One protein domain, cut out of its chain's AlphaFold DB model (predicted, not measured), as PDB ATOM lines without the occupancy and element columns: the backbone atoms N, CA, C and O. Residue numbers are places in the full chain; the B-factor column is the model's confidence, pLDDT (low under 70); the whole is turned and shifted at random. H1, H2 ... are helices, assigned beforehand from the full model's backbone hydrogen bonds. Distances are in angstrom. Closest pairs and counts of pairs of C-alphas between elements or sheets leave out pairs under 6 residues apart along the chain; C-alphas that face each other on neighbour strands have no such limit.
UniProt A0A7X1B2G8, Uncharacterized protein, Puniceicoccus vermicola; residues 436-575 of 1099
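What this domain is: This is residues 436 to 575 of the 1099 residues of an uncharacterized protein of Puniceicoccus vermicola (UniProt A0A7X1B2G8). Four helices, H2 to H5, form an elongated up-and-down bundle, each running against the one before, with short H1 off one side. The printed part has 140 residues with five named helices, H1 to H5 in order, and no named strand: all helix. It is compact, radius of gyration of the C-alphas 15.3 A, spanning 50 by 30 by 29 A.

Where its parts are: H1 is residues 438 to 441, from C-alpha 438 at (-7.661, -42.045, -5.661). H2 is 463 to 486, 27.0 A; H3 489 to 509, 27.5 A; H4 516 to 533, 25.4 A; H5 550 to 565, 24.0 A, ending at C-alpha 565 (-3.368, -21.300, 7.043).

How they stand to each other: H1 touches no helix. Hairpin H2 and H3 touch, closest C-alphas Ala 468 and Leu 504, 5.1 A, at a shallow 24 degrees. H3 touches H5, closest C-alphas Ala 497 and Ser 559, 5.0 A. O i to N i+4 pairs are within hydrogen-bond range throughout H4, and in 18 of 20 in H2, 12 of 17 in H3, 11 of 12 in H5; H1 is too short.

The domain as a whole: No cut; links H1 to H2 and H4 to H5 are long. Residues 482 and 484 to 491 have pLDDT under 70.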
ATOM      1  N   ASP A 436      -0.850 -38.690  -7.125       84.75
ATOM      2  CA  ASP A 436      -1.912 -38.647  -6.125       84.75
ATOM      3  C   ASP A 436      -3.118 -39.449  -6.620       84.75
ATOM      4  O   ASP A 436      -4.111 -38.878  -7.067       84.75
ATOM      5  N   SER A 437      -2.996 -40.781  -6.570       88.38
ATOM      6  CA  SER A 437      -4.067 -41.711  -6.940       88.38
ATOM      7  C   SER A 437      -5.272 -41.597  -6.003       88.38
ATOM      8  O   SER A 437      -5.133 -41.219  -4.834       88.38
ATOM      9  N   LEU A 438      -6.452 -42.001  -6.485       91.25
ATOM     10  CA  LEU A 438      -7.661 -42.045  -5.661       91.25
ATOM     11  C   LEU A 438      -7.465 -42.907  -4.405       91.25
ATOM     12  O   LEU A 438      -7.891 -42.497  -3.328       91.25
ATOM     13  N   ASP A 439      -6.777 -44.054  -4.513       90.88
ATOM     14  CA  ASP A 439      -6.487 -44.928  -3.363       90.88
ATOM     15  C   ASP A 439      -5.712 -44.190  -2.269       90.88
ATOM     16  O   ASP A 439      -6.006 -44.353  -1.089       90.88
ATOM     17  N   LYS A 440      -4.767 -43.330  -2.658       87.94
ATOM     18  CA  LYS A 440      -3.949 -42.544  -1.733       87.94
ATOM     19  C   LYS A 440      -4.738 -41.393  -1.117       87.94
ATOM     20  O   LYS A 440      -4.722 -41.227   0.104       87.94
ATOM     21  N   ILE A 441      -5.407 -40.586  -1.939       91.25
ATOM     22  CA  ILE A 441      -6.011 -39.335  -1.462       91.25
ATOM     23  C   ILE A 441      -7.362 -39.535  -0.789       91.25
ATOM     24  O   ILE A 441      -7.743 -38.713   0.029       91.25
ATOM     25  N   ARG A 442      -8.092 -40.625  -1.045       89.44
ATOM     26  CA  ARG A 442      -9.377 -40.887  -0.361       89.44
ATOM     27  C   ARG A 442      -9.251 -41.036   1.159       89.44
ATOM     28  O   ARG A 442     -10.249 -40.972   1.869       89.44
ATOM     29  N   HIS A 443      -8.036 -41.267   1.655       89.31
ATOM     30  CA  HIS A 443      -7.730 -41.305   3.084       89.31
ATOM     31  C   HIS A 443      -7.481 -39.912   3.678       89.31
ATOM     32  O   HIS A 443      -7.342 -39.775   4.893       89.31
ATOM     33  N   TRP A 444      -7.411 -38.878   2.841       93.88
ATOM     34  CA  TRP A 444      -7.319 -37.491   3.268       93.88
ATOM     35  C   TRP A 444      -8.697 -36.962   3.658       93.88
ATOM     36  O   TRP A 444      -9.732 -37.337   3.107       93.88
ATOM     37  N   VAL A 445      -8.703 -36.060   4.630       95.00
ATOM     38  CA  VAL A 445      -9.917 -35.398   5.102       95.00
ATOM     39  C   VAL A 445     -10.201 -34.182   4.220       95.00
ATOM     40  O   VAL A 445      -9.525 -33.167   4.314       95.00
ATOM     41  N   PHE A 446     -11.212 -34.276   3.359       93.06
ATOM     42  CA  PHE A 446     -11.656 -33.161   2.507       93.06
ATOM     43  C   PHE A 446     -12.901 -32.448   3.036       93.06
ATOM     44  O   PHE A 446     -13.201 -31.327   2.630       93.06
ATOM     45  N   GLU A 447     -13.598 -33.079   3.977       90.50
ATOM     46  CA  GLU A 447     -14.751 -32.521   4.667       90.50
ATOM     47  C   GLU A 447     -14.429 -32.409   6.157       90.50
ATOM     48  O   GLU A 447     -14.120 -33.390   6.831       90.50
ATOM     49  N   TRP A 448     -14.496 -31.192   6.682       93.75
ATOM     50  CA  TRP A 448     -14.375 -30.897   8.106       93.75
ATOM     51  C   TRP A 448     -15.252 -29.685   8.429       93.75
ATOM     52  O   TRP A 448     -15.583 -28.929   7.504       93.75
ATOM     53  N   PRO A 449     -15.638 -29.478   9.703       91.75
ATOM     54  CA  PRO A 449     -16.508 -28.371  10.084       91.75
ATOM     55  C   PRO A 449     -16.013 -27.031   9.535       91.75
ATOM     56  O   PRO A 449     -14.844 -26.666   9.693       91.75
ATOM     57  N   ASP A 450     -16.903 -26.306   8.861       89.12
ATOM     58  CA  ASP A 450     -16.632 -24.931   8.470       89.12
ATOM     59  C   ASP A 450     -16.898 -24.018   9.670       89.12
ATOM     60  O   ASP A 450     -18.008 -24.053  10.204       89.12
ATOM     61  N   PRO A 451     -15.911 -23.233  10.139       83.25
ATOM     62  CA  PRO A 451     -16.149 -22.294  11.229       83.25
ATOM     63  C   PRO A 451     -17.106 -21.157  10.843       83.25
ATOM     64  O   PRO A 451     -17.522 -20.414  11.730       83.25
ATOM     65  N   LEU A 452     -17.434 -20.992   9.555       87.50
ATOM     66  CA  LEU A 452     -18.322 -19.936   9.084       87.50
ATOM     67  C   LEU A 452     -19.777 -20.377   8.964       87.50
ATOM     68  O   LEU A 452     -20.086 -21.509   8.587       87.50
ATOM     69  N   THR A 453     -20.674 -19.431   9.216       86.00
ATOM     70  CA  THR A 453     -22.107 -19.570   8.977       86.00
ATOM     71  C   THR A 453     -22.482 -19.079   7.568       86.00
ATOM     72  O   THR A 453     -21.798 -18.215   7.015       86.00
ATOM     73  N   PRO A 454     -23.562 -19.602   6.946       83.50
ATOM     74  CA  PRO A 454     -23.929 -19.251   5.566       83.50
ATOM     75  C   PRO A 454     -24.164 -17.755   5.305       83.50
ATOM     76  O   PRO A 454     -23.977 -17.298   4.185       83.50
ATOM     77  N   ASP A 455     -24.559 -16.982   6.316       86.81
ATOM     78  CA  ASP A 455     -24.764 -15.528   6.243       86.81
ATOM     79  C   ASP A 455     -23.460 -14.721   6.143       86.81
ATOM     80  O   ASP A 455     -23.495 -13.544   5.788       86.81
ATOM     81  N   GLN A 456     -22.313 -15.349   6.415       90.25
ATOM     82  CA  GLN A 456     -20.987 -14.752   6.234       90.25
ATOM     83  C   GLN A 456     -20.456 -14.919   4.803       90.25
ATOM     84  O   GLN A 456     -19.384 -14.405   4.489       90.25
ATOM     85  N   LEU A 457     -21.182 -15.650   3.952       93.19
ATOM     86  CA  LEU A 457     -20.805 -15.943   2.574       93.19
ATOM     87  C   LEU A 457     -21.541 -15.031   1.598       93.19
ATOM     88  O   LEU A 457     -22.646 -14.547   1.857       93.19
ATOM     89  N   GLY A 458     -20.911 -14.799   0.453       91.94
ATOM     90  CA  GLY A 458     -21.499 -14.059  -0.648       91.94
ATOM     91  C   GLY A 458     -22.675 -14.807  -1.269       91.94
ATOM     92  O   GLY A 458     -22.801 -16.026  -1.188       91.94
ATOM     93  N   THR A 459     -23.550 -14.062  -1.940       90.94
ATOM     94  CA  THR A 459     -24.632 -14.647  -2.757       90.94
ATOM     95  C   THR A 459     -24.285 -14.698  -4.245       90.94
ATOM     96  O   THR A 459     -25.031 -15.280  -5.030       90.94
ATOM     97  N   GLN A 460     -23.170 -14.080  -4.644       90.56
ATOM     98  CA  GLN A 460     -22.658 -14.042  -6.011       90.56
ATOM     99  C   GLN A 460     -21.137 -14.187  -5.991       90.56
ATOM    100  O   GLN A 460     -20.495 -13.744  -5.042       90.56
ATOM    101  N   SER A 461     -20.597 -14.780  -7.055       89.56
ATOM    102  CA  SER A 461     -19.158 -14.936  -7.266       89.56
ATOM    103  C   SER A 461     -18.463 -13.581  -7.394       89.56
ATOM    104  O   SER A 461     -18.956 -12.695  -8.104       89.56
ATOM    105  N   SER A 462     -17.314 -13.425  -6.733       95.12
ATOM    106  CA  SER A 462     -16.424 -12.277  -6.922       95.12
ATOM    107  C   SER A 462     -15.282 -12.602  -7.904       95.12
ATOM    108  O   SER A 462     -14.905 -13.767  -8.057       95.12
ATOM    109  N   PRO A 463     -14.658 -11.590  -8.539       95.31
ATOM    110  CA  PRO A 463     -13.460 -11.798  -9.359       95.31
ATOM    111  C   PRO A 463     -12.307 -12.483  -8.605       95.31
ATOM    112  O   PRO A 463     -11.546 -13.263  -9.182       95.31
ATOM    113  N   GLU A 464     -12.163 -12.203  -7.309       95.25
ATOM    114  CA  GLU A 464     -11.176 -12.833  -6.430       95.25
ATOM    115  C   GLU A 464     -11.485 -14.319  -6.206       95.25
ATOM    116  O   GLU A 464     -10.566 -15.139  -6.267       95.25
ATOM    117  N   ALA A 465     -12.756 -14.686  -6.011       95.31
ATOM    118  CA  ALA A 465     -13.184 -16.082  -5.903       95.31
ATOM    119  C   ALA A 465     -12.951 -16.866  -7.196       95.31
ATOM    120  O   ALA A 465     -12.362 -17.950  -7.154       95.31
ATOM    121  N   GLU A 466     -13.306 -16.294  -8.349       94.44
ATOM    122  CA  GLU A 466     -13.031 -16.897  -9.658       94.44
ATOM    123  C   GLU A 466     -11.521 -17.095  -9.877       94.44
ATOM    124  O   GLU A 466     -11.080 -18.155 -10.337       94.44
ATOM    125  N   THR A 467     -10.711 -16.108  -9.483       92.38
ATOM    126  CA  THR A 467      -9.244 -16.179  -9.555       92.38
ATOM    127  C   THR A 467      -8.693 -17.287  -8.660       92.38
ATOM    128  O   THR A 467      -7.856 -18.078  -9.111       92.38
ATOM    129  N   ALA A 468      -9.160 -17.383  -7.413       92.75
ATOM    130  CA  ALA A 468      -8.721 -18.401  -6.465       92.75
ATOM    131  C   ALA A 468      -9.093 -19.815  -6.944       92.75
ATOM    132  O   ALA A 468      -8.225 -20.689  -6.993       92.75
ATOM    133  N   LEU A 469     -10.342 -20.029  -7.372       94.50
ATOM    134  CA  LEU A 469     -10.812 -21.314  -7.905       94.50
ATOM    135  C   LEU A 469     -10.034 -21.726  -9.148       94.50
ATOM    136  O   LEU A 469      -9.534 -22.849  -9.218       94.50
ATOM    137  N   THR A 470      -9.883 -20.816 -10.112       90.75
ATOM    138  CA  THR A 470      -9.125 -21.078 -11.342       90.75
ATOM    139  C   THR A 470      -7.688 -21.467 -11.019       90.75
ATOM    140  O   THR A 470      -7.197 -22.476 -11.519       90.75
ATOM    141  N   THR A 471      -7.037 -20.718 -10.126       86.88
ATOM    142  CA  THR A 471      -5.659 -20.992  -9.703       86.88
ATOM    143  C   THR A 471      -5.544 -22.369  -9.047       86.88
ATOM    144  O   THR A 471      -4.643 -23.139  -9.379       86.88
ATOM    145  N   MET A 472      -6.460 -22.717  -8.142       91.88
ATOM    146  CA  MET A 472      -6.411 -23.996  -7.434       91.88
ATOM    147  C   MET A 472      -6.759 -25.195  -8.320       91.88
ATOM    148  O   MET A 472      -6.090 -26.224  -8.224       91.88
ATOM    149  N   ARG A 473      -7.734 -25.062  -9.227       89.88
ATOM    150  CA  ARG A 473      -8.045 -26.080 -10.244       89.88
ATOM    151  C   ARG A 473      -6.846 -26.321 -11.157       89.88
ATOM    152  O   ARG A 473      -6.437 -27.458 -11.332       89.88
ATOM    153  N   GLN A 474      -6.209 -25.257 -11.645       81.94
ATOM    154  CA  GLN A 474      -5.001 -25.363 -12.469       81.94
ATOM    155  C   GLN A 474      -3.853 -26.070 -11.743       81.94
ATOM    156  O   GLN A 474      -3.162 -26.901 -12.337       81.94
ATOM    157  N   ARG A 475      -3.642 -25.763 -10.456       85.31
ATOM    158  CA  ARG A 475      -2.638 -26.458  -9.641       85.31
ATOM    159  C   ARG A 475      -2.969 -27.932  -9.479       85.31
ATOM    160  O   ARG A 475      -2.090 -28.758  -9.706       85.31
ATOM    161  N   ARG A 476      -4.218 -28.264  -9.138       88.06
ATOM    162  CA  ARG A 476      -4.710 -29.646  -9.082       88.06
ATOM    163  C   ARG A 476      -4.453 -30.378 -10.400       88.06
ATOM    164  O   ARG A 476      -3.876 -31.459 -10.369       88.06
ATOM    165  N   ASP A 477      -4.810 -29.779 -11.531       80.94
ATOM    166  CA  ASP A 477      -4.678 -30.395 -12.855       80.94
ATOM    167  C   ASP A 477      -3.209 -30.635 -13.223       80.94
ATOM    168  O   ASP A 477      -2.848 -31.729 -13.653       80.94
ATOM    169  N   LEU A 478      -2.329 -29.658 -12.972       75.69
ATOM    170  CA  LEU A 478      -0.880 -29.819 -13.148       75.69
ATOM    171  C   LEU A 478      -0.341 -30.981 -12.303       75.69
ATOM    172  O   LEU A 478       0.514 -31.753 -12.733       75.69
ATOM    173  N   HIS A 479      -0.839 -31.088 -11.080       78.12
ATOM    174  CA  HIS A 479      -0.454 -32.089 -10.104       78.12
ATOM    175  C   HIS A 479      -0.969 -33.497 -10.420       78.12
ATOM    176  O   HIS A 479      -0.257 -34.460 -10.132       78.12
ATOM    177  N   GLN A 480      -2.150 -33.618 -11.025       78.38
ATOM    178  CA  GLN A 480      -2.678 -34.875 -11.561       78.38
ATOM    179  C   GLN A 480      -1.933 -35.294 -12.833       78.38
ATOM    180  O   GLN A 480      -1.593 -36.460 -12.987       78.38
ATOM    181  N   LEU A 481      -1.586 -34.338 -13.700       74.25
ATOM    182  CA  LEU A 481      -0.878 -34.610 -14.951       74.25
ATOM    183  C   LEU A 481       0.582 -35.041 -14.744       74.25
ATOM    184  O   LEU A 481       1.063 -35.940 -15.424       74.25
ATOM    185  N   ALA A 482       1.308 -34.378 -13.840       69.88
ATOM    186  CA  ALA A 482       2.754 -34.562 -13.678       69.88
ATOM    187  C   ALA A 482       3.162 -35.173 -12.322       69.88
ATOM    188  O   ALA A 482       4.355 -35.313 -12.042       69.88
ATOM    189  N   GLY A 483       2.200 -35.555 -11.476       72.88
ATOM    190  CA  GLY A 483       2.438 -36.303 -10.236       72.88
ATOM    191  C   GLY A 483       3.479 -35.652  -9.307       72.88
ATOM    192  O   GLY A 483       3.390 -34.444  -9.042       72.88
ATOM    193  N   PRO A 484       4.460 -36.415  -8.781       67.12
ATOM    194  CA  PRO A 484       5.529 -35.876  -7.935       67.12
ATOM    195  C   PRO A 484       6.582 -35.068  -8.716       67.12
ATOM    196  O   PRO A 484       7.371 -34.336  -8.118       67.12
ATOM    197  N   TYR A 485       6.598 -35.133 -10.048       68.00
ATOM    198  CA  TYR A 485       7.533 -34.357 -10.872       68.00
ATOM    199  C   TYR A 485       7.100 -32.889 -11.019       68.00
ATOM    200  O   TYR A 485       7.929 -32.019 -11.281       68.00
ATOM    201  N   ALA A 486       5.819 -32.586 -10.774       61.22
ATOM    202  CA  ALA A 486       5.321 -31.215 -10.636       61.22
ATOM    203  C   ALA A 486       5.729 -30.547  -9.310       61.22
ATOM    204  O   ALA A 486       5.606 -29.330  -9.171       61.22
ATOM    205  N   THR A 487       6.193 -31.316  -8.322       63.22
ATOM    206  CA  THR A 487       6.584 -30.818  -6.993       63.22
ATOM    207  C   THR A 487       8.092 -30.652  -6.885       63.22
ATOM    208  O   THR A 487       8.713 -31.110  -5.933       63.22
ATOM    209  N   PHE A 488       8.688 -29.981  -7.874       60.47
ATOM    210  CA  PHE A 488      10.096 -29.604  -7.817       60.47
ATOM    211  C   PHE A 488      10.343 -28.683  -6.617       60.47
ATOM    212  O   PHE A 488       9.906 -27.528  -6.619       60.47
ATOM    213  N   SER A 489      11.034 -29.226  -5.614       63.38
ATOM    214  CA  SER A 489      11.262 -28.683  -4.271       63.38
ATOM    215  C   SER A 489      11.154 -27.159  -4.158       63.38
ATOM    216  O   SER A 489      10.156 -26.632  -3.676       63.38
ATOM    217  N   MET A 490      12.128 -26.410  -4.675       62.22
ATOM    218  CA  MET A 490      12.178 -24.959  -4.467       62.22
ATOM    219  C   MET A 490      11.153 -24.183  -5.283       62.22
ATOM    220  O   MET A 490      10.515 -23.268  -4.774       62.22
ATOM    221  N   ALA A 491      11.008 -24.498  -6.571       62.66
ATOM    222  CA  ALA A 491      10.132 -23.729  -7.449       62.66
ATOM    223  C   ALA A 491       8.662 -23.912  -7.060       62.66
ATOM    224  O   ALA A 491       7.899 -22.946  -7.126       62.66
ATOM    225  N   ASN A 492       8.290 -25.115  -6.608       74.31
ATOM    226  CA  ASN A 492       6.953 -25.395  -6.109       74.31
ATOM    227  C   ASN A 492       6.667 -24.625  -4.813       74.31
ATOM    228  O   ASN A 492       5.674 -23.902  -4.762       74.31
ATOM    229  N   HIS A 493       7.543 -24.713  -3.805       79.62
ATOM    230  CA  HIS A 493       7.334 -24.016  -2.530       79.62
ATOM    231  C   HIS A 493       7.418 -22.490  -2.684       79.62
ATOM    232  O   HIS A 493       6.501 -21.771  -2.289       79.62
ATOM    233  N   SER A 494       8.452 -21.977  -3.362       75.31
ATOM    234  CA  SER A 494       8.592 -20.539  -3.645       75.31
ATOM    235  C   SER A 494       7.431 -20.004  -4.479       75.31
ATOM    236  O   SER A 494       6.910 -18.919  -4.223       75.31
ATOM    237  N   GLY A 495       7.039 -20.752  -5.515       75.56
ATOM    238  CA  GLY A 495       5.932 -20.395  -6.392       75.56
ATOM    239  C   GLY A 495       4.615 -20.350  -5.637       75.56
ATOM    240  O   GLY A 495       3.868 -19.386  -5.799       75.56
ATOM    241  N   PHE A 496       4.368 -21.324  -4.763       84.19
ATOM    242  CA  PHE A 496       3.200 -21.301  -3.900       84.19
ATOM    243  C   PHE A 496       3.222 -20.084  -2.966       84.19
ATOM    244  O   PHE A 496       2.350 -19.222  -3.078       84.19
ATOM    245  N   ALA A 497       4.246 -19.954  -2.122       83.44
ATOM    246  CA  ALA A 497       4.308 -18.916  -1.095       83.44
ATOM    247  C   ALA A 497       4.281 -17.489  -1.672       83.44
ATOM    248  O   ALA A 497       3.533 -16.640  -1.189       83.44
ATOM    249  N   LYS A 498       5.056 -17.217  -2.733       77.12
ATOM    250  CA  LYS A 498       5.230 -15.853  -3.267       77.12
ATOM    251  C   LYS A 498       4.259 -15.464  -4.378       77.12
ATOM    252  O   LYS A 498       4.169 -14.278  -4.688       77.12
ATOM    253  N   ARG A 499       3.599 -16.423  -5.038       78.81
ATOM    254  CA  ARG A 499       2.778 -16.141  -6.235       78.81
ATOM    255  C   ARG A 499       1.368 -16.697  -6.160       78.81
ATOM    256  O   ARG A 499       0.452 -16.010  -6.593       78.81
ATOM    257  N   VAL A 500       1.187 -17.912  -5.640       86.44
ATOM    258  CA  VAL A 500      -0.144 -18.528  -5.506       86.44
ATOM    259  C   VAL A 500      -0.858 -17.962  -4.295       86.44
ATOM    260  O   VAL A 500      -1.941 -17.414  -4.437       86.44
ATOM    261  N   PHE A 501      -0.245 -18.056  -3.116       89.62
ATOM    262  CA  PHE A 501      -0.885 -17.688  -1.859       89.62
ATOM    263  C   PHE A 501      -1.459 -16.259  -1.868       89.62
ATOM    264  O   PHE A 501      -2.607 -16.112  -1.464       89.62
ATOM    265  N   PRO A 502      -0.775 -15.221  -2.404       89.25
ATOM    266  CA  PRO A 502      -1.357 -13.879  -2.502       89.25
ATOM    267  C   PRO A 502      -2.643 -13.787  -3.341       89.25
ATOM    268  O   PRO A 502      -3.429 -12.871  -3.132       89.25
ATOM    269  N   LEU A 503      -2.870 -14.713  -4.280       89.56
ATOM    270  CA  LEU A 503      -4.112 -14.796  -5.062       89.56
ATOM    271  C   LEU A 503      -5.240 -15.504  -4.299       89.56
ATOM    272  O   LEU A 503      -6.407 -15.309  -4.619       89.56
ATOM    273  N   LEU A 504      -4.900 -16.324  -3.301       93.88
ATOM    274  CA  LEU A 504      -5.856 -17.030  -2.440       93.88
ATOM    275  C   LEU A 504      -6.206 -16.211  -1.196       93.88
ATOM    276  O   LEU A 504      -7.296 -16.322  -0.645       93.88
ATOM    277  N   GLU A 505      -5.268 -15.389  -0.737       92.19
ATOM    278  CA  GLU A 505      -5.371 -14.647   0.511       92.19
ATOM    279  C   GLU A 505      -6.639 -13.773   0.623       92.19
ATOM    280  O   GLU A 505      -7.234 -13.778   1.703       92.19
ATOM    281  N   PRO A 506      -7.120 -13.075  -0.433       94.94
ATOM    282  CA  PRO A 506      -8.343 -12.279  -0.344       94.94
ATOM    283  C   PRO A 506      -9.564 -13.088   0.104       94.94
ATOM    284  O   PRO A 506     -10.249 -12.669   1.031       94.94
ATOM    285  N   VAL A 507      -9.796 -14.272  -0.476       93.75
ATOM    286  CA  VAL A 507     -10.964 -15.115  -0.150       93.75
ATOM    287  C   VAL A 507     -10.832 -15.841   1.190       93.75
ATOM    288  O   VAL A 507     -11.825 -16.269   1.775       93.75
ATOM    289  N   VAL A 508      -9.604 -15.973   1.701       90.50
ATOM    290  CA  VAL A 508      -9.347 -16.465   3.062       90.50
ATOM    291  C   VAL A 508      -9.638 -15.370   4.089       90.50
ATOM    292  O   VAL A 508     -10.235 -15.653   5.127       90.50
ATOM    293  N   LYS A 509      -9.235 -14.123   3.806       91.06
ATOM    294  CA  LYS A 509      -9.440 -12.971   4.699       91.06
ATOM    295  C   LYS A 509     -10.880 -12.463   4.701       91.06
ATOM    296  O   LYS A 509     -11.357 -12.043   5.752       91.06
ATOM    297  N   ASP A 510     -11.553 -12.494   3.554       93.62
ATOM    298  CA  ASP A 510     -12.939 -12.061   3.390       93.62
ATOM    299  C   ASP A 510     -13.782 -13.184   2.763       93.62
ATOM    300  O   ASP A 510     -13.860 -13.322   1.539       93.62
ATOM    301  N   PRO A 511     -14.440 -14.002   3.601       89.94
ATOM    302  CA  PRO A 511     -15.295 -15.085   3.129       89.94
ATOM    303  C   PRO A 511     -16.530 -14.628   2.347       89.94
ATOM    304  O   PRO A 511     -17.110 -15.432   1.613       89.94
ATOM    305  N   SER A 512     -16.926 -13.354   2.472       94.31
ATOM    306  CA  SER A 512     -18.083 -12.802   1.759       94.31
ATOM    307  C   SER A 512     -17.852 -12.706   0.246       94.31
ATOM    308  O   SER A 512     -18.804 -12.554  -0.517       94.31
ATOM    309  N   LEU A 513     -16.598 -12.859  -0.194       95.62
ATOM    310  CA  LEU A 513     -16.205 -12.936  -1.602       95.62
ATOM    311  C   LEU A 513     -16.590 -14.265  -2.268       95.62
ATOM    312  O   LEU A 513     -16.607 -14.346  -3.491       95.62
ATOM    313  N   THR A 514     -16.896 -15.300  -1.479       95.38
ATOM    314  CA  THR A 514     -17.211 -16.652  -1.971       95.38
ATOM    315  C   THR A 514     -18.666 -17.017  -1.727       95.38
ATOM    316  O   THR A 514     -19.180 -16.767  -0.634       95.38
ATOM    317  N   THR A 515     -19.323 -17.663  -2.696       95.44
ATOM    318  CA  THR A 515     -20.613 -18.330  -2.448       95.44
ATOM    319  C   THR A 515     -20.433 -19.615  -1.623       95.44
ATOM    320  O   THR A 515     -19.313 -20.123  -1.507       95.44
ATOM    321  N   PRO A 516     -21.510 -20.191  -1.047       93.81
ATOM    322  CA  PRO A 516     -21.437 -21.476  -0.350       93.81
ATOM    323  C   PRO A 516     -20.803 -22.600  -1.182       93.81
ATOM    324  O   PRO A 516     -19.987 -23.363  -0.667       93.81
ATOM    325  N   GLU A 517     -21.137 -22.680  -2.467       91.75
ATOM    326  CA  GLU A 517     -20.621 -23.689  -3.393       91.75
ATOM    327  C   GLU A 517     -19.132 -23.468  -3.686       91.75
ATOM    328  O   GLU A 517     -18.335 -24.403  -3.589       91.75
ATOM    329  N   GLU A 518     -18.742 -22.224  -3.973       95.12
ATOM    330  CA  GLU A 518     -17.344 -21.858  -4.221       95.12
ATOM    331  C   GLU A 518     -16.474 -22.120  -2.997       95.12
ATOM    332  O   GLU A 518     -15.369 -22.648  -3.114       95.12
ATOM    333  N   ARG A 519     -16.983 -21.801  -1.804       93.62
ATOM    334  CA  ARG A 519     -16.287 -22.067  -0.549       93.62
ATOM    335  C   ARG A 519     -16.126 -23.559  -0.295       93.62
ATOM    336  O   ARG A 519     -15.049 -23.983   0.127       93.62
ATOM    337  N   ALA A 520     -17.166 -24.351  -0.540       92.06
ATOM    338  CA  ALA A 520     -17.094 -25.799  -0.387       92.06
ATOM    339  C   ALA A 520     -16.026 -26.402  -1.313       92.06
ATOM    340  O   ALA A 520     -15.230 -27.236  -0.879       92.06
ATOM    341  N   GLU A 521     -15.952 -25.954  -2.566       93.62
ATOM    342  CA  GLU A 521     -14.918 -26.397  -3.502       93.62
ATOM    343  C   GLU A 521     -13.518 -25.901  -3.116       93.62
ATOM    344  O   GLU A 521     -12.586 -26.705  -3.038       93.62
ATOM    345  N   LEU A 522     -13.361 -24.610  -2.806       94.88
ATOM    346  CA  LEU A 522     -12.078 -24.040  -2.389       94.88
ATOM    347  C   LEU A 522     -11.513 -24.756  -1.171       94.88
ATOM    348  O   LEU A 522     -10.326 -25.058  -1.154       94.88
ATOM    349  N   ARG A 523     -12.341 -25.095  -0.178       94.69
ATOM    350  CA  ARG A 523     -11.893 -25.861   0.993       94.69
ATOM    351  C   ARG A 523     -11.330 -27.225   0.599       94.69
ATOM    352  O   ARG A 523     -10.248 -27.576   1.064       94.69
ATOM    353  N   ARG A 524     -11.994 -27.966  -0.295       94.75
ATOM    354  CA  ARG A 524     -11.477 -29.256  -0.791       94.75
ATOM    355  C   ARG A 524     -10.129 -29.084  -1.498       94.75
ATOM    356  O   ARG A 524      -9.185 -29.822  -1.218       94.75
ATOM    357  N   LEU A 525     -10.003 -28.070  -2.354       95.75
ATOM    358  CA  LEU A 525      -8.760 -27.790  -3.082       95.75
ATOM    359  C   LEU A 525      -7.637 -27.256  -2.174       95.75
ATOM    360  O   LEU A 525      -6.471 -27.591  -2.369       95.75
ATOM    361  N   PHE A 526      -7.966 -26.461  -1.156       96.44
ATOM    362  CA  PHE A 526      -7.023 -26.000  -0.139       96.44
ATOM    363  C   PHE A 526      -6.517 -27.159   0.716       96.44
ATOM    364  O   PHE A 526      -5.318 -27.226   0.979       96.44
ATOM    365  N   ALA A 527      -7.388 -28.102   1.092       96.19
ATOM    366  CA  ALA A 527      -6.967 -29.328   1.761       96.19
ATOM    367  C   ALA A 527      -6.024 -30.138   0.872       96.19
ATOM    368  O   ALA A 527      -4.934 -30.482   1.325       96.19
ATOM    369  N   TYR A 528      -6.380 -30.363  -0.398       94.56
ATOM    370  CA  TYR A 528      -5.511 -31.045  -1.364       94.56
ATOM    371  C   TYR A 528      -4.105 -30.427  -1.411       94.56
ATOM    372  O   TYR A 528      -3.100 -31.126  -1.273       94.56
ATOM    373  N   GLU A 529      -4.028 -29.102  -1.544       92.88
ATOM    374  CA  GLU A 529      -2.757 -28.378  -1.576       92.88
ATOM    375  C   GLU A 529      -2.000 -28.478  -0.247       92.88
ATOM    376  O   GLU A 529      -0.795 -28.717  -0.260       92.88
ATOM    377  N   ALA A 530      -2.681 -28.368   0.898       94.31
ATOM    378  CA  ALA A 530      -2.057 -28.501   2.213       94.31
ATOM    379  C   ALA A 530      -1.460 -29.902   2.433       94.31
ATOM    380  O   ALA A 530      -0.312 -30.003   2.876       94.31
ATOM    381  N   TYR A 531      -2.167 -30.973   2.050       93.19
ATOM    382  CA  TYR A 531      -1.621 -32.337   2.077       93.19
ATOM    383  C   TYR A 531      -0.374 -32.460   1.202       93.19
ATOM    384  O   TYR A 531       0.605 -33.079   1.618       93.19
ATOM    385  N   ARG A 532      -0.368 -31.856   0.009       88.00
ATOM    386  CA  ARG A 532       0.787 -31.918  -0.899       88.00
ATOM    387  C   ARG A 532       1.986 -31.127  -0.392       88.00
ATOM    388  O   ARG A 532       3.098 -31.652  -0.403       88.00
ATOM    389  N   GLN A 533       1.776 -29.895   0.066       88.31
ATOM    390  CA  GLN A 533       2.838 -29.029   0.585       88.31
ATOM    391  C   GLN A 533       3.509 -29.636   1.825       88.31
ATOM    392  O   GLN A 533       4.722 -29.515   1.987       88.31
ATOM    393  N   ASN A 534       2.738 -30.339   2.662       89.38
ATOM    394  CA  ASN A 534       3.226 -31.013   3.870       89.38
ATOM    395  C   ASN A 534       3.552 -32.501   3.667       89.38
ATOM    396  O   ASN A 534       3.943 -33.189   4.608       89.38
ATOM    397  N   SER A 535       3.399 -33.022   2.451       83.12
ATOM    398  CA  SER A 535       3.868 -34.360   2.103       83.12
ATOM    399  C   SER A 535       5.371 -34.313   1.917       83.12
ATOM    400  O   SER A 535       5.872 -33.461   1.181       83.12
ATOM    401  N   GLY A 536       6.103 -35.281   2.464       77.25
ATOM    402  CA  GLY A 536       7.532 -35.345   2.173       77.25
ATOM    403  C   GLY A 536       7.828 -35.561   0.677       77.25
ATOM    404  O   GLY A 536       8.960 -35.372   0.247       77.25
ATOM    405  N   ALA A 537       6.840 -35.940  -0.151       74.06
ATOM    406  CA  ALA A 537       7.044 -36.066  -1.597       74.06
ATOM    407  C   ALA A 537       7.398 -34.733  -2.254       74.06
ATOM    408  O   ALA A 537       8.061 -34.730  -3.289       74.06
ATOM    409  N   SER A 538       6.998 -33.617  -1.639       74.94
ATOM    410  CA  SER A 538       7.435 -32.284  -2.048       74.94
ATOM    411  C   SER A 538       8.763 -31.881  -1.392       74.94
ATOM    412  O   SER A 538       9.611 -31.277  -2.053       74.94
ATOM    413  N   PHE A 539       8.992 -32.290  -0.138       80.12
ATOM    414  CA  PHE A 539      10.217 -32.011   0.613       80.12
ATOM    415  C   PHE A 539      10.667 -33.219   1.470       80.12
ATOM    416  O   PHE A 539      10.186 -33.389   2.593       80.12
ATOM    417  N   PRO A 540      11.579 -34.079   0.973       78.31
ATOM    418  CA  PRO A 540      11.842 -35.400   1.544       78.31
ATOM    419  C   PRO A 540      12.873 -35.342   2.682       78.31
ATOM    420  O   PRO A 540      13.926 -35.985   2.646       78.31
ATOM    421  N   TYR A 541      12.585 -34.548   3.714       80.31
ATOM    422  CA  TYR A 541      13.353 -34.588   4.955       80.31
ATOM    423  C   TYR A 541      13.310 -36.005   5.556       80.31
ATOM    424  O   TYR A 541      12.292 -36.691   5.482       80.31
ATOM    425  N   GLY A 542      14.427 -36.476   6.117       78.56
ATOM    426  CA  GLY A 542      14.508 -37.819   6.705       78.56
ATOM    427  C   GLY A 542      14.629 -38.960   5.683       78.56
ATOM    428  O   GLY A 542      14.474 -40.130   6.033       78.56
ATOM    429  N   ALA A 543      14.878 -38.667   4.408       79.44
ATOM    430  CA  ALA A 543      15.164 -39.679   3.389       79.44
ATOM    431  C   ALA A 543      16.659 -39.803   3.036       79.44
ATOM    432  O   ALA A 543      17.018 -40.575   2.150       79.44
ATOM    433  N   GLY A 544      17.540 -39.072   3.722       77.31
ATOM    434  CA  GLY A 544      18.952 -39.000   3.346       77.31
ATOM    435  C   GLY A 544      19.168 -38.246   2.027       77.31
ATOM    436  O   GLY A 544      20.137 -38.493   1.331       77.31
ATOM    437  N   PHE A 545      18.269 -37.339   1.638       77.12
ATOM    438  CA  PHE A 545      18.511 -36.444   0.503       77.12
ATOM    439  C   PHE A 545      19.279 -35.189   0.935       77.12
ATOM    440  O   PHE A 545      19.197 -34.744   2.087       77.12
ATOM    441  N   HIS A 546      19.988 -34.585  -0.022       73.50
ATOM    442  CA  HIS A 546      20.443 -33.202   0.083       73.50
ATOM    443  C   HIS A 546      19.268 -32.258  -0.185       73.50
ATOM    444  O   HIS A 546      18.714 -32.249  -1.283       73.50
ATOM    445  N   LEU A 547      18.916 -31.406   0.776       74.19
ATOM    446  CA  LEU A 547      17.715 -30.554   0.717       74.19
ATOM    447  C   LEU A 547      17.938 -29.213  -0.007       74.19
ATOM    448  O   LEU A 547      17.382 -28.184   0.364       74.19
ATOM    449  N   ASN A 548      18.748 -29.238  -1.070       72.12
ATOM    450  CA  ASN A 548      19.328 -28.048  -1.712       72.12
ATOM    451  C   ASN A 548      20.073 -27.116  -0.721       72.12
ATOM    452  O   ASN A 548      20.478 -27.572   0.343       72.12
ATOM    453  N   ASN A 549      20.350 -25.863  -1.092       76.69
ATOM    454  CA  ASN A 549      21.029 -24.899  -0.219       76.69
ATOM    455  C   ASN A 549      20.219 -24.613   1.067       76.69
ATOM    456  O   ASN A 549      18.992 -24.748   1.038       76.69
ATOM    457  N   PRO A 550      20.856 -24.189   2.178       80.38
ATOM    458  CA  PRO A 550      20.201 -24.125   3.487       80.38
ATOM    459  C   PRO A 550      18.906 -23.293   3.484       80.38
ATOM    460  O   PRO A 550      17.853 -23.802   3.877       80.38
ATOM    461  N   ASN A 551      18.935 -22.067   2.950       82.06
ATOM    462  CA  ASN A 551      17.762 -21.191   2.826       82.06
ATOM    463  C   ASN A 551      16.509 -21.842   2.203       82.06
ATOM    464  O   ASN A 551      15.381 -21.452   2.515       82.06
ATOM    465  N   MET A 552      16.675 -22.854   1.350       80.94
ATOM    466  CA  MET A 552      15.580 -23.539   0.662       80.94
ATOM    467  C   MET A 552      14.758 -24.395   1.616       80.94
ATOM    468  O   MET A 552      13.557 -24.563   1.404       80.94
ATOM    469  N   THR A 553      15.379 -24.890   2.688       85.12
ATOM    470  CA  THR A 553      14.677 -25.634   3.740       85.12
ATOM    471  C   THR A 553      13.654 -24.738   4.426       85.12
ATOM    472  O   THR A 553      12.483 -25.096   4.520       85.12
ATOM    473  N   ILE A 554      14.059 -23.534   4.831       88.69
ATOM    474  CA  ILE A 554      13.150 -22.583   5.482       88.69
ATOM    475  C   ILE A 554      12.079 -22.064   4.514       88.69
ATOM    476  O   ILE A 554      10.933 -21.873   4.916       88.69
ATOM    477  N   MET A 555      12.397 -21.931   3.226       84.75
ATOM    478  CA  MET A 555      11.395 -21.624   2.199       84.75
ATOM    479  C   MET A 555      10.279 -22.675   2.129       84.75
ATOM    480  O   MET A 555       9.099 -22.336   2.014       84.75
ATOM    481  N   ALA A 556      10.650 -23.960   2.164       86.00
ATOM    482  CA  ALA A 556       9.687 -25.053   2.161       86.00
ATOM    483  C   ALA A 556       8.798 -24.995   3.409       86.00
ATOM    484  O   ALA A 556       7.580 -25.126   3.288       86.00
ATOM    485  N   VAL A 557       9.380 -24.696   4.575       90.25
ATOM    486  CA  VAL A 557       8.619 -24.517   5.819       90.25
ATOM    487  C   VAL A 557       7.648 -23.334   5.736       90.25
ATOM    488  O   VAL A 557       6.498 -23.470   6.145       90.25
ATOM    489  N   GLU A 558       8.041 -22.194   5.161       90.81
ATOM    490  CA  GLU A 558       7.120 -21.060   4.959       90.81
ATOM    491  C   GLU A 558       5.923 -21.464   4.083       90.81
ATOM    492  O   GLU A 558       4.768 -21.186   4.417       90.81
ATOM    493  N   SER A 559       6.181 -22.160   2.973       89.81
ATOM    494  CA  SER A 559       5.135 -22.679   2.083       89.81
ATOM    495  C   SER A 559       4.196 -23.646   2.812       89.81
ATOM    496  O   SER A 559       2.973 -23.552   2.679       89.81
ATOM    497  N   GLN A 560       4.759 -24.542   3.622       91.69
ATOM    498  CA  GLN A 560       4.021 -25.476   4.470       91.69
ATOM    499  C   GLN A 560       3.129 -24.740   5.477       91.69
ATOM    500  O   GLN A 560       1.922 -25.000   5.520       91.69
ATOM    501  N   ALA A 561       3.669 -23.759   6.200       91.94
ATOM    502  CA  ALA A 561       2.930 -22.945   7.162       91.94
ATOM    503  C   ALA A 561       1.785 -22.153   6.500       91.94
ATOM    504  O   ALA A 561       0.653 -22.157   6.986       91.94
ATOM    505  N   ARG A 562       2.029 -21.544   5.333       92.25
ATOM    506  CA  ARG A 562       0.983 -20.854   4.556       92.25
ATOM    507  C   ARG A 562      -0.125 -21.796   4.099       92.25
ATOM    508  O   ARG A 562      -1.295 -21.433   4.170       92.25
ATOM    509  N   SER A 563       0.224 -23.001   3.649       93.56
ATOM    510  CA  SER A 563      -0.767 -23.989   3.204       93.56
ATOM    511  C   SER A 563      -1.678 -24.448   4.348       93.56
ATOM    512  O   SER A 563      -2.881 -24.596   4.153       93.56
ATOM    513  N   VAL A 564      -1.131 -24.571   5.562       92.69
ATOM    514  CA  VAL A 564      -1.896 -24.846   6.784       92.69
ATOM    515  C   VAL A 564      -2.895 -23.724   7.079       92.69
ATOM    516  O   VAL A 564      -4.044 -24.002   7.424       92.69
ATOM    517  N   GLY A 565      -2.494 -22.465   6.879       89.69
ATOM    518  CA  GLY A 565      -3.368 -21.300   7.043       89.69
ATOM    519  C   GLY A 565      -4.601 -21.294   6.129       89.69
ATOM    520  O   GLY A 565      -5.587 -20.634   6.450       89.69
ATOM    521  N   LEU A 566      -4.594 -22.055   5.025       92.38
ATOM    522  CA  LEU A 566      -5.756 -22.203   4.140       92.38
ATOM    523  C   LEU A 566      -6.836 -23.139   4.705       92.38
ATOM    524  O   LEU A 566      -7.985 -23.087   4.264       92.38
ATOM    525  N   VAL A 567      -6.489 -24.005   5.663       93.12
ATOM    526  CA  VAL A 567      -7.371 -25.060   6.189       93.12
ATOM    527  C   VAL A 567      -7.513 -25.003   7.715       93.12
ATOM    528  O   VAL A 567      -7.225 -25.976   8.417       93.12
ATOM    529  N   PRO A 568      -7.993 -23.876   8.273       87.75
ATOM    530  CA  PRO A 568      -8.158 -23.742   9.715       87.75
ATOM    531  C   PRO A 568      -9.087 -24.832  10.273       87.75
ATOM    532  O   PRO A 568     -10.124 -25.163   9.687       87.75
ATOM    533  N   GLY A 569      -8.698 -25.404  11.415       88.75
ATOM    534  CA  GLY A 569      -9.442 -26.464  12.108       88.75
ATOM    535  C   GLY A 569      -9.360 -27.853  11.463       88.75
ATOM    536  O   GLY A 569      -9.994 -28.784  11.958       88.75
ATOM    537  N   HIS A 570      -8.603 -28.021  10.378       94.38
ATOM    538  CA  HIS A 570      -8.439 -29.317   9.732       94.38
ATOM    539  C   HIS A 570      -7.612 -30.286  10.615       94.38
ATOM    540  O   HIS A 570      -6.582 -29.892  11.164       94.38
ATOM    541  N   PRO A 571      -8.002 -31.570  10.748       95.00
ATOM    542  CA  PRO A 571      -7.426 -32.486  11.743       95.00
ATOM    543  C   PRO A 571      -5.946 -32.841  11.536       95.00
ATOM    544  O   PRO A 571      -5.284 -33.222  12.496       95.00
ATOM    545  N   ALA A 572      -5.411 -32.717  10.318       94.62
ATOM    546  CA  ALA A 572      -3.988 -32.976  10.055       94.62
ATOM    547  C   ALA A 572      -3.063 -31.802  10.428       94.62
ATOM    548  O   ALA A 572      -1.856 -31.994  10.561       94.62
ATOM    549  N   VAL A 573      -3.615 -30.596  10.619       93.81
ATOM    550  CA  VAL A 573      -2.836 -29.371  10.861       93.81
ATOM    551  C   VAL A 573      -1.890 -29.483  12.063       93.81
ATOM    552  O   VAL A 573      -0.713 -29.163  11.887       93.81
ATOM    553  N   PRO A 574      -2.317 -29.982  13.243       91.75
ATOM    554  CA  PRO A 574      -1.425 -30.072  14.396       91.75
ATOM    555  C   PRO A 574      -0.181 -30.930  14.143       91.75
ATOM    556  O   PRO A 574       0.902 -30.594  14.613       91.75
ATOM    557  N   GLU A 575      -0.310 -32.026  13.394       91.56
ATOM    558  CA  GLU A 575       0.825 -32.904  13.089       91.56
ATOM    559  C   GLU A 575       1.775 -32.267  12.069       91.56
ATOM    560  O   GLU A 575       2.992 -32.319  12.250       91.56
TER     561      GLU A 575